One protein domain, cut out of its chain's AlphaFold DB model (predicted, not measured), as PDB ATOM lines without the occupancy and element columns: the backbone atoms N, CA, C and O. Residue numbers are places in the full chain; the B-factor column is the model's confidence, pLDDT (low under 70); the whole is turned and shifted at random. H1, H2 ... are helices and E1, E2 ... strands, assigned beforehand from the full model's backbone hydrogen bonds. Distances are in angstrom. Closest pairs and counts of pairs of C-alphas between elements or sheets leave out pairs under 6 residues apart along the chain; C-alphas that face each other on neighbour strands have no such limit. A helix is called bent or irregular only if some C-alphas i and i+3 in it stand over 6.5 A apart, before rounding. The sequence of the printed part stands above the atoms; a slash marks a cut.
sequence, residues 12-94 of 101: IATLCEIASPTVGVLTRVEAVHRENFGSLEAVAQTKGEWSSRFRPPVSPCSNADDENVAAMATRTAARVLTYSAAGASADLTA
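What this domain is: This is residues 12 to 94 of the 101 residues of the protein "Mur_ligase_M domain-containing protein" of Gordonia crocea (UniProt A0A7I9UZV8). A small sheet of three parallel strands has two helices, H3 and H4, side by side over one face, while its other face is bare of named elements. H1 packs on residues 46 to 50 of H3, H2 is a short helix far out near the beginning of H3, and residues 92 to 93 pair along the opposite edge of the sheet, beside E3. The printed part has 83 residues with four named helices and three named strands, in the order H1, E1, H2, H3, E2, H4, E3; the class is mixed, helices and strands. The sheet's order is E1, E2, E3. The whole is compact, with a radius of gyration of the C-alphas of 12.8 A and spans of 35 by 31 by 18 A.

Where its parts are: The sheet is made of E1, residues 23 to 26, E2, residues 59 to 63, and E3, residues 81 to 84. E2, the longest strand by residues, measures 13.3 A from first to last C-alpha; E1 measures 10.3 A and E3 10.5 A. The longest helix by residues is H3, residues 40 to 52, 18.8 A long. H4, residues 67 to 75, is 13.8 A long; it is neither bent nor irregular, but only just: C-alphas 71 and 74 are 6.4 A apart. H1, residues 12 to 19, is 10.3 A long, and H2, residues 34 to 37, is 5.0 A long. H1 begins at C-alpha 12, at (282.228, 485.578, 392.255). H3 begins at C-alpha 40, at (269.415, 494.935, 391.453). E3 ends at C-alpha 84, at (261.754, 474.676, 392.884).

How they stand to each other: E2 is the inner strand of the sheet, and E1 and E3 are its edge strands. E1 and E2 are parallel, with 16 degrees between their directions; N 61 and O 24 are 2.8 A apart and N 26 and O 61 are 2.9 A apart, within hydrogen-bond range. E2 and E3 are parallel at 21 degrees, with N 62 and O 81 at 2.8 A. H4 is on the sheet at a height of 8.5 A, over E2, and runs along the strands, at 5 degrees to E2 on the local plane; the closest C-alphas of the two are those of Asn 63 and Val 69, 6.0 A apart. H3 is on the same face at a height of 10.8 A, over E1, at 16 degrees to E1 on the local plane; their closest C-alphas, those of Gly 24 and Trp 50, are 7.5 A apart. H3 and H4 touch, the C-alphas of Ser 51 and Arg 75 being closest at 5.8 A. They run the same way at a steep tilt of 36 degrees, only just beyond shallow. Two strand-helix-strand units, each two parallel neighbour strands with helices between, are E1, H2 H3, E2 and E2, H4, E3, both with right-handed crossovers. H1 is not on the sheet; it touches H3 at residues 46 to 50 alone, with the C-alphas of Ala 13 and Glu 49 closest at 5.6 A. H2 and H3 are close but not clearly touching, with Phe 37 and Val 43 closest at 6.2 A between C-alphas. In H1 every O i to N i+4 pair is within hydrogen-bond range; H3 has 6 of 9, H4 has 2 of 5 beside 3 of 6 O i to N i+3 pairs, and H2 is too short for an O i to N i+4 pair.

The domain as a whole: The two C-alphas farthest apart are those of Glu 35 and Pro 57, at 36.9 A. The printed part, residues 12 to 94, has no cut, and no link is long. The mean pLDDT of the printed part is 89.6; residues 33 to 35 are under 70.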
ATOM      1  N   ILE A  12     282.648 486.982 392.373       95.00
ATOM      2  CA  ILE A  12     282.228 485.578 392.255       95.00
ATOM      3  C   ILE A  12     283.136 484.861 391.261       95.00
ATOM      4  O   ILE A  12     283.588 483.754 391.540       95.00
ATOM      5  N   ALA A  13     283.471 485.514 390.148       93.56
ATOM      6  CA  ALA A  13     284.453 485.016 389.197       93.56
ATOM      7  C   ALA A  13     285.795 484.669 389.868       93.56
ATOM      8  O   ALA A  13     286.267 483.542 389.718       93.56
ATOM      9  N   THR A  14     286.371 485.587 390.650       95.69
ATOM     10  CA  THR A  14     287.632 485.346 391.372       95.69
ATOM     11  C   THR A  14     287.511 484.196 392.374       95.69
ATOM     12  O   THR A  14     288.398 483.348 392.452       95.69
ATOM     13  N   LEU A  15     286.408 484.109 393.123       95.31
ATOM     14  CA  LEU A  15     286.193 483.008 394.067       95.31
ATOM     15  C   LEU A  15     286.067 481.653 393.356       95.31
ATOM     16  O   LEU A  15     286.604 480.659 393.845       95.31
ATOM     17  N   CYS A  16     285.403 481.604 392.200       92.56
ATOM     18  CA  CYS A  16     285.336 480.399 391.375       92.56
ATOM     19  C   CYS A  16     286.712 479.995 390.828       92.56
ATOM     20  O   CYS A  16     287.005 478.803 390.789       92.56
ATOM     21  N   GLU A  17     287.558 480.953 390.443       92.94
ATOM     22  CA  GLU A  17     288.933 480.680 390.000       92.94
ATOM     23  C   GLU A  17     289.783 480.081 391.131       92.94
ATOM     24  O   GLU A  17     290.471 479.085 390.919       92.94
ATOM     25  N   ILE A  18     289.671 480.617 392.350       94.50
ATOM     26  CA  ILE A  18     290.392 480.104 393.527       94.50
ATOM     27  C   ILE A  18     289.903 478.704 393.915       94.50
ATOM     28  O   ILE A  18     290.705 477.812 394.184       94.50
ATOM     29  N   ALA A  19     288.585 478.509 393.982       93.06
ATOM     30  CA  ALA A  19     287.996 477.292 394.534       93.06
ATOM     31  C   ALA A  19     287.835 476.151 393.518       93.06
ATOM     32  O   ALA A  19     287.672 475.006 393.936       93.06
ATOM     33  N   SER A  20     287.828 476.454 392.214       90.56
ATOM     34  CA  SER A  20     287.583 475.496 391.123       90.56
ATOM     35  C   SER A  20     286.398 474.547 391.397       90.56
ATOM     36  O   SER A  20     286.569 473.326 391.448       90.56
ATOM     37  N   PRO A  21     285.180 475.082 391.629       89.38
ATOM     38  CA  PRO A  21     284.043 474.276 392.056       89.38
ATOM     39  C   PRO A  21     283.605 473.273 390.982       89.38
ATOM     40  O   PRO A  21     283.478 473.610 389.808       89.38
ATOM     41  N   THR A  22     283.289 472.050 391.412       88.44
ATOM     42  CA  THR A  22     282.746 470.974 390.561       88.44
ATOM     43  C   THR A  22     281.223 470.860 390.616       88.44
ATOM     44  O   THR A  22     280.638 470.085 389.860       88.44
ATOM     45  N   VAL A  23     280.583 471.640 391.491       90.06
ATOM     46  CA  VAL A  23     279.137 471.867 391.586       90.06
ATOM     47  C   VAL A  23     278.927 473.292 392.090       90.06
ATOM     48  O   VAL A  23     279.636 473.747 392.991       90.06
ATOM     49  N   GLY A  24     277.941 473.988 391.534       92.44
ATOM     50  CA  GLY A  24     277.500 475.293 392.012       92.44
ATOM     51  C   GLY A  24     276.022 475.268 392.370       92.44
ATOM     52  O   GLY A  24     275.263 474.534 391.748       92.44
ATOM     53  N   VAL A  25     275.590 476.107 393.311       94.44
ATOM     54  CA  VAL A  25     274.163 476.350 393.569       94.44
ATOM     55  C   VAL A  25     273.923 477.850 393.629       94.44
ATOM     56  O   VAL A  25     274.587 478.541 394.401       94.44
ATOM     57  N   LEU A  26     272.975 478.342 392.834       94.50
ATOM     58  CA  LEU A  26     272.529 479.725 392.878       94.50
ATOM     59  C   LEU A  26     271.107 479.805 393.431       94.50
ATOM     60  O   LEU A  26     270.191 479.180 392.902       94.50
ATOM     61  N   THR A  27     270.942 480.564 394.515       94.00
ATOM     62  CA  THR A  27     269.729 480.517 395.336       94.00
ATOM     63  C   THR A  27     268.737 481.624 395.047       94.00
ATOM     64  O   THR A  27     267.553 481.345 394.872       94.00
ATOM     65  N   ARG A  28     269.191 482.876 395.047       93.62
ATOM     66  CA  ARG A  28     268.327 484.040 394.863       93.62
ATOM     67  C   ARG A  28     269.128 485.275 394.475       93.62
ATOM     68  O   ARG A  28     270.300 485.396 394.843       93.62
ATOM     69  N   VAL A  29     268.470 486.210 393.804       92.62
ATOM     70  CA  VAL A  29     268.931 487.584 393.625       92.62
ATOM     71  C   VAL A  29     267.971 488.507 394.369       92.62
ATOM     72  O   VAL A  29     266.815 488.665 393.998       92.62
ATOM     73  N   GLU A  30     268.463 489.145 395.424       87.81
ATOM     74  CA  GLU A  30     267.716 490.163 396.164       87.81
ATOM     75  C   GLU A  30     268.512 491.466 396.189       87.81
ATOM     76  O   GLU A  30     269.743 491.461 396.144       87.81
ATOM     77  N   ALA A  31     267.811 492.594 396.302       79.88
ATOM     78  CA  ALA A  31     268.422 493.912 396.445       79.88
ATOM     79  C   ALA A  31     268.982 494.120 397.869       79.88
ATOM     80  O   ALA A  31     268.573 495.036 398.579       79.88
ATOM     81  N   VAL A  32     269.907 493.259 398.290       71.06
ATOM     82  CA  VAL A  32     270.672 493.367 399.539       71.06
ATOM     83  C   VAL A  32     272.038 493.994 399.266       71.06
ATOM     84  O   VAL A  32     272.577 493.868 398.168       71.06
ATOM     85  N   HIS A  33     272.596 494.706 400.250       66.75
ATOM     86  CA  HIS A  33     273.825 495.502 400.088       66.75
ATOM     87  C   HIS A  33     273.730 496.549 398.963       66.75
ATOM     88  O   HIS A  33     274.690 496.762 398.217       66.75
ATOM     89  N   ARG A  34     272.571 497.215 398.826       63.34
ATOM     90  CA  ARG A  34     272.351 498.246 397.791       63.34
ATOM     91  C   ARG A  34     273.360 499.387 397.874       63.34
ATOM     92  O   ARG A  34     273.704 499.938 396.839       63.34
ATOM     93  N   GLU A  35     273.860 499.694 399.069       68.69
ATOM     94  CA  GLU A  35     274.934 500.674 399.271       68.69
ATOM     95  C   GLU A  35     276.237 500.317 398.537       68.69
ATOM     96  O   GLU A  35     276.961 501.217 398.126       68.69
ATOM     97  N   ASN A  36     276.496 499.027 398.296       71.75
ATOM     98  CA  ASN A  36     277.690 498.552 397.592       71.75
ATOM     99  C   ASN A  36     277.422 498.267 396.105       71.75
ATOM    100  O   ASN A  36     278.283 498.520 395.270       71.75
ATOM    101  N   PHE A  37     276.242 497.734 395.764       77.94
ATOM    102  CA  PHE A  37     275.913 497.341 394.386       77.94
ATOM    103  C   PHE A  37     275.208 498.427 393.566       77.94
ATOM    104  O   PHE A  37     275.224 498.371 392.340       77.94
ATOM    105  N   GLY A  38     274.546 499.392 394.205       81.81
ATOM    106  CA  GLY A  38     273.774 500.450 393.547       81.81
ATOM    107  C   GLY A  38     272.435 499.991 392.947       81.81
ATOM    108  O   GLY A  38     271.416 500.655 393.145       81.81
ATOM    109  N   SER A  39     272.387 498.843 392.261       87.75
ATOM    110  CA  SER A  39     271.187 498.343 391.572       87.75
ATOM    111  C   SER A  39     270.982 496.829 391.715       87.75
ATOM    112  O   SER A  39     271.918 496.075 391.978       87.75
ATOM    113  N   LEU A  40     269.737 496.369 391.523       90.06
ATOM    114  CA  LEU A  40     269.415 494.935 391.453       90.06
ATOM    115  C   LEU A  40     270.102 494.271 390.251       90.06
ATOM    116  O   LEU A  40     270.570 493.144 390.358       90.06
ATOM    117  N   GLU A  41     270.209 494.993 389.134       90.44
ATOM    118  CA  GLU A  41     270.915 494.538 387.937       90.44
ATOM    119  C   GLU A  41     272.392 494.251 388.227       90.44
ATOM    120  O   GLU A  41     272.896 493.207 387.826       90.44
ATOM    121  N   ALA A  42     273.070 495.104 389.002       90.00
ATOM    122  CA  ALA A  42     274.454 494.872 389.406       90.00
ATOM    123  C   ALA A  42     274.595 493.641 390.319       90.00
ATOM    124  O   ALA A  42     275.550 492.869 390.181       90.00
ATOM    125  N   VAL A  43     273.625 493.402 391.215       92.06
ATOM    126  CA  VAL A  43     273.577 492.164 392.014       92.06
ATOM    127  C   VAL A  43     273.388 490.952 391.099       92.06
ATOM    128  O   VAL A  43     274.133 489.978 391.216       92.06
ATOM    129  N   ALA A  44     272.440 491.013 390.161       92.50
ATOM    130  CA  ALA A  44     272.167 489.945 389.205       92.50
ATOM    131  C   ALA A  44     273.380 489.658 388.308       92.50
ATOM    132  O   ALA A  44     273.736 488.502 388.096       92.50
ATOM    133  N   GLN A  45     274.058 490.690 387.810       92.50
ATOM    134  CA  GLN A  45     275.290 490.560 387.037       92.50
ATOM    135  C   GLN A  45     276.365 489.836 387.850       92.50
ATOM    136  O   GLN A  45     276.917 488.841 387.384       92.50
ATOM    137  N   THR A  46     276.594 490.286 389.085       93.81
ATOM    138  CA  THR A  46     277.625 489.727 389.968       93.81
ATOM    139  C   THR A  46     277.339 488.276 390.329       93.81
ATOM    140  O   THR A  46     278.208 487.415 390.239       93.81
ATOM    141  N   LYS A  47     276.097 487.963 390.712       93.31
ATOM    142  CA  LYS A  47     275.670 486.584 390.977       93.31
ATOM    143  C   LYS A  47     275.703 485.727 389.711       93.31
ATOM    144  O   LYS A  47     276.034 484.550 389.793       93.31
ATOM    145  N   GLY A  48     275.448 486.318 388.547       91.12
ATOM    146  CA  GLY A  48     275.478 485.658 387.245       91.12
ATOM    147  C   GLY A  48     276.864 485.244 386.757       91.12
ATOM    148  O   GLY A  48     276.943 484.346 385.918       91.12
ATOM    149  N   GLU A  49     277.944 485.804 387.309       92.88
ATOM    150  CA  GLU A  49     279.316 485.315 387.086       92.88
ATOM    151  C   GLU A  49     279.460 483.834 387.433       92.88
ATOM    152  O   GLU A  49     280.259 483.136 386.821       92.88
ATOM    153  N   TRP A  50     278.649 483.339 388.370       89.50
ATOM    154  CA  TRP A  50     278.552 481.923 388.698       89.50
ATOM    155  C   TRP A  50     278.280 481.070 387.449       89.50
ATOM    156  O   TRP A  50     278.995 480.106 387.199       89.50
ATOM    157  N   SER A  51     277.310 481.451 386.608       84.75
ATOM    158  CA  SER A  51     276.891 480.624 385.463       84.75
ATOM    159  C   SER A  51     277.986 480.501 384.404       84.75
ATOM    160  O   SER A  51     278.241 479.412 383.889       84.75
ATOM    161  N   SER A  52     278.680 481.601 384.095       83.75
ATOM    162  CA  SER A  52     279.671 481.637 383.010       83.75
ATOM    163  C   SER A  52     280.937 480.826 383.303       83.75
ATOM    164  O   SER A  52     281.719 480.551 382.391       83.75
ATOM    165  N   ARG A  53     281.144 480.416 384.561       84.56
ATOM    166  CA  ARG A  53     282.316 479.643 384.992       84.56
ATOM    167  C   ARG A  53     282.123 478.136 384.911       84.56
ATOM    168  O   ARG A  53     283.105 477.404 384.989       84.56
ATOM    169  N   PHE A  54     280.899 477.668 384.688       81.81
ATOM    170  CA  PHE A  54     280.636 476.243 384.565       81.81
ATOM    171  C   PHE A  54     280.709 475.765 383.120       81.81
ATOM    172  O   PHE A  54     280.075 476.311 382.216       81.81
ATOM    173  N   ARG A  55     281.499 474.713 382.915       80.94
ATOM    174  CA  ARG A  55     281.601 473.940 381.676       80.94
ATOM    175  C   ARG A  55     281.515 472.456 382.035       80.94
ATOM    176  O   ARG A  55     281.880 472.105 383.159       80.94
ATOM    177  N   PRO A  56     281.068 471.579 381.116       78.62
ATOM    178  CA  PRO A  56     281.116 470.139 381.348       78.62
ATOM    179  C   PRO A  56     282.505 469.698 381.849       78.62
ATOM    180  O   PRO A  56     283.506 470.184 381.319       78.62
ATOM    181  N   PRO A  57     282.589 468.810 382.858       75.38
ATOM    182  CA  PRO A  57     281.504 468.035 383.475       75.38
ATOM    183  C   PRO A  57     280.800 468.719 384.667       75.38
ATOM    184  O   PRO A  57     280.012 468.074 385.353       75.38
ATOM    185  N   VAL A  58     281.073 469.994 384.948       79.31
ATOM    186  CA  VAL A  58     280.534 470.685 386.126       79.31
ATOM    187  C   VAL A  58     279.042 470.991 385.976       79.31
ATOM    188  O   VAL A  58     278.619 471.490 384.935       79.31
ATOM    189  N   SER A  59     278.252 470.733 387.022       82.75
ATOM    190  CA  SER A  59     276.801 470.956 387.028       82.75
ATOM    191  C   SER A  59     276.397 472.172 387.879       82.75
ATOM    192  O   SER A  59     276.489 472.121 389.109       82.75
ATOM    193  N   PRO A  60     275.944 473.269 387.252       90.00
ATOM    194  CA  PRO A  60     275.259 474.359 387.941       90.00
ATOM    195  C   PRO A  60     273.838 473.960 388.368       90.00
ATOM    196  O   PRO A  60     273.079 473.410 387.572       90.00
ATOM    197  N   CYS A  61     273.452 474.297 389.601       94.00
ATOM    198  CA  CYS A  61     272.081 474.196 390.100       94.00
ATOM    199  C   CYS A  61     271.422 475.580 390.212       94.00
ATOM    200  O   CYS A  61     271.945 476.450 390.911       94.00
ATOM    201  N   SER A  62     270.275 475.775 389.561       95.31
ATOM    202  CA  SER A  62     269.581 477.065 389.463       95.31
ATOM    203  C   SER A  62     268.185 477.014 390.088       95.31
ATOM    204  O   SER A  62     267.421 476.080 389.839       95.31
ATOM    205  N   ASN A  63     267.841 478.020 390.893       97.00
ATOM    206  CA  ASN A  63     266.499 478.175 391.443       97.00
ATOM    207  C   ASN A  63     265.507 478.652 390.367       97.00
ATOM    208  O   ASN A  63     265.629 479.767 389.864       97.00
ATOM    209  N   ALA A  64     264.496 477.841 390.069       97.06
ATOM    210  CA  ALA A  64     263.432 478.168 389.124       97.06
ATOM    211  C   ALA A  64     262.369 479.126 389.698       97.06
ATOM    212  O   ALA A  64     261.585 479.684 388.937       97.06
ATOM    213  N   ASP A  65     262.339 479.334 391.019       96.25
ATOM    214  CA  ASP A  65     261.374 480.230 391.675       96.25
ATOM    215  C   ASP A  65     261.795 481.711 391.656       96.25
ATOM    216  O   ASP A  65     261.022 482.575 392.069       96.25
ATOM    217  N   ASP A  66     263.024 482.017 391.235       96.31
ATOM    218  CA  ASP A  66     263.548 483.381 391.118       96.31
ATOM    219  C   ASP A  66     263.837 483.684 389.645       96.31
ATOM    220  O   ASP A  66     264.677 483.036 389.025       96.31
ATOM    221  N   GLU A  67     263.148 484.679 389.083       94.31
ATOM    222  CA  GLU A  67     263.245 485.034 387.662       94.31
ATOM    223  C   GLU A  67     264.658 485.455 387.230       94.31
ATOM    224  O   GLU A  67     265.096 485.120 386.128       94.31
ATOM    225  N   ASN A  68     265.406 486.138 388.102       94.56
ATOM    226  CA  ASN A  68     266.759 486.589 387.802       94.56
ATOM    227  C   ASN A  68     267.705 485.392 387.770       94.56
ATOM    228  O   ASN A  68     268.540 485.294 386.874       94.56
ATOM    229  N   VAL A  69     267.565 484.472 388.727       95.69
ATOM    230  CA  VAL A  69     268.352 483.234 388.787       95.69
ATOM    231  C   VAL A  69     268.005 482.310 387.618       95.69
ATOM    232  O   VAL A  69     268.906 481.830 386.925       95.69
ATOM    233  N   ALA A  70     266.718 482.121 387.328       94.38
ATOM    234  CA  ALA A  70     266.249 481.315 386.208       94.38
ATOM    235  C   ALA A  70     266.798 481.837 384.870       94.38
ATOM    236  O   ALA A  70     267.318 481.059 384.068       94.38
ATOM    237  N   ALA A  71     266.795 483.158 384.660       92.88
ATOM    238  CA  ALA A  71     267.353 483.781 383.461       92.88
ATOM    239  C   ALA A  71     268.870 483.556 383.293       92.88
ATOM    240  O   ALA A  71     269.388 483.670 382.181       92.88
ATOM    241  N   MET A  72     269.607 483.232 384.361       92.19
ATOM    242  CA  MET A  72     271.047 482.954 384.284       92.19
ATOM    243  C   MET A  72     271.364 481.543 383.788       92.19
ATOM    244  O   MET A  72     272.469 481.322 383.295       92.19
ATOM    245  N   ALA A  73     270.408 480.608 383.843       88.62
ATOM    246  CA  ALA A  73     270.600 479.232 383.382       88.62
ATOM    247  C   ALA A  73     271.019 479.151 381.901       88.62
ATOM    248  O   ALA A  73     271.711 478.223 381.498       88.62
ATOM    249  N   THR A  74     270.659 480.148 381.090       88.81
ATOM    250  CA  THR A  74     271.021 480.225 379.665       88.81
ATOM    251  C   THR A  74     272.452 480.719 379.416       88.81
ATOM    252  O   THR A  74     272.927 480.682 378.285       88.81
ATOM    253  N   ARG A  75     273.167 481.176 380.454       90.25
ATOM    254  CA  ARG A  75     274.506 481.792 380.349       90.25
ATOM    255  C   ARG A  75     275.656 480.785 380.459       90.25
ATOM    256  O   ARG A  75     276.814 481.186 380.571       90.25
ATOM    257  N   THR A  76     275.353 479.490 380.464       88.69
ATOM    258  CA  THR A  76     276.329 478.402 380.571       88.69
ATOM    259  C   THR A  76     276.117 477.368 379.471       88.69
ATOM    260  O   THR A  76     275.000 477.145 379.018       88.69
ATOM    261  N   ALA A  77     277.205 476.723 379.051       85.69
ATOM    262  CA  ALA A  77     277.152 475.572 378.150       85.69
ATOM    263  C   ALA A  77     276.987 474.239 378.907       85.69
ATOM    264  O   ALA A  77     276.836 473.189 378.286       85.69
ATOM    265  N   ALA A  78     277.077 474.253 380.241       90.31
ATOM    266  CA  ALA A  78     276.854 473.073 381.061       90.31
ATOM    267  C   ALA A  78     275.356 472.754 381.183       90.31
ATOM    268  O   ALA A  78     274.507 473.641 381.119       90.31
ATOM    269  N   ARG A  79     275.026 471.480 381.428       91.25
ATOM    270  CA  ARG A  79     273.665 471.101 381.818       91.25
ATOM    271  C   ARG A  79     273.355 471.717 383.183       91.25
ATOM    272  O   ARG A  79     274.009 471.380 384.167       91.25
ATOM    273  N   VAL A  80     272.340 472.572 383.227       93.56
ATOM    274  CA  VAL A  80     271.816 473.151 384.466       93.56
ATOM    275  C   VAL A  80     270.794 472.192 385.071       93.56
ATOM    276  O   VAL A  80     269.915 471.710 384.360       93.56
ATOM    277  N   LEU A  81     270.899 471.929 386.373       95.06
ATOM    278  CA  LEU A  81     269.833 471.303 387.154       95.06
ATOM    279  C   LEU A  81     268.984 472.396 387.793       95.06
ATOM    280  O   LEU A  81     269.496 473.263 388.497       95.06
ATOM    281  N   THR A  82     267.685 472.368 387.560       96.44
ATOM    282  CA  THR A  82     266.757 473.342 388.130       96.44
ATOM    283  C   THR A  82     266.090 472.792 389.379       96.44
ATOM    284  O   THR A  82     265.803 471.597 389.476       96.44
ATOM    285  N   TYR A  83     265.826 473.656 390.354       96.62
ATOM    286  CA  TYR A  83     265.038 473.284 391.522       96.62
ATOM    287  C   TYR A  83     263.954 474.309 391.831       96.62
ATOM    288  O   TYR A  83     264.127 475.499 391.588       96.62
ATOM    289  N   SER A  84     262.851 473.840 392.407       96.19
ATOM    290  CA  SER A  84     261.754 474.676 392.884       96.19
ATOM    291  C   SER A  84     261.249 474.188 394.237       96.19
ATOM    292  O   SER A  84     261.016 472.999 394.466       96.19
ATOM    293  N   ALA A  85     261.037 475.133 395.144       94.12
ATOM    294  CA  ALA A  85     260.308 474.913 396.377       94.12
ATOM    295  C   ALA A  85     258.891 475.514 396.323       94.12
ATOM    296  O   ALA A  85     258.048 475.094 397.118       94.12
ATOM    297  N   ALA A  86     258.629 476.496 395.457       91.81
ATOM    298  CA  ALA A  86     257.352 477.208 395.358       91.81
ATOM    299  C   ALA A  86     256.396 476.651 394.286       91.81
ATOM    300  O   ALA A  86     255.262 477.114 394.200       91.81
ATOM    301  N   GLY A  87     256.809 475.631 393.528       88.19
ATOM    302  CA  GLY A  87     255.951 474.919 392.576       88.19
ATOM    303  C   GLY A  87     256.165 475.288 391.107       88.19
ATOM    304  O   GLY A  87     255.362 474.880 390.271       88.19
ATOM    305  N   ALA A  88     257.228 476.024 390.772       92.75
ATOM    306  CA  ALA A  88     257.681 476.151 389.391       92.75
ATOM    307  C   ALA A  88     258.085 474.778 388.814       92.75
ATOM    308  O   ALA A  88     258.531 473.882 389.537       92.75
ATOM    309  N   SER A  89     257.945 474.616 387.495       94.12
ATOM    310  CA  SER A  89     258.435 473.423 386.794       94.12
ATOM    311  C   SER A  89     259.961 473.362 386.891       94.12
ATOM    312  O   SER A  89     260.636 474.304 386.477       94.12
ATOM    313  N   ALA A  90     260.498 472.279 387.452       96.38
ATOM    314  CA  ALA A  90     261.926 472.109 387.697       96.38
ATOM    315  C   ALA A  90     262.320 470.622 387.738       96.38
ATOM    316  O   ALA A  90     261.468 469.763 387.970       96.38
ATOM    317  N   ASP A  91     263.614 470.322 387.575       96.56
ATOM    318  CA  ASP A  91     264.151 468.955 387.698       96.56
ATOM    319  C   ASP A  91     263.972 468.394 389.120       96.56
ATOM    320  O   ASP A  91     263.764 467.195 389.305       96.56
ATOM    321  N   LEU A  92     264.062 469.265 390.132       95.50
ATOM    322  CA  LEU A  92     263.920 468.929 391.547       95.50
ATOM    323  C   LEU A  92     262.807 469.768 392.180       95.50
ATOM    324  O   LEU A  92     262.866 470.996 392.165       95.50
ATOM    325  N   THR A  93     261.816 469.122 392.794       95.50
ATOM    326  CA  THR A  93     260.713 469.814 393.477       95.50
ATOM    327  C   THR A  93     260.606 469.411 394.944       95.50
ATOM    328  O   THR A  93     260.888 468.275 395.331       95.50
ATOM    329  N   ALA A  94     260.211 470.359 395.795       91.44
ATOM    330  CA  ALA A  94     259.942 470.080 397.202       91.44
ATOM    331  C   ALA A  94     258.558 469.431 397.387       91.44
ATOM    332  O   ALA A  94     257.542 469.998 396.991       91.44
TER     333      ALA A  94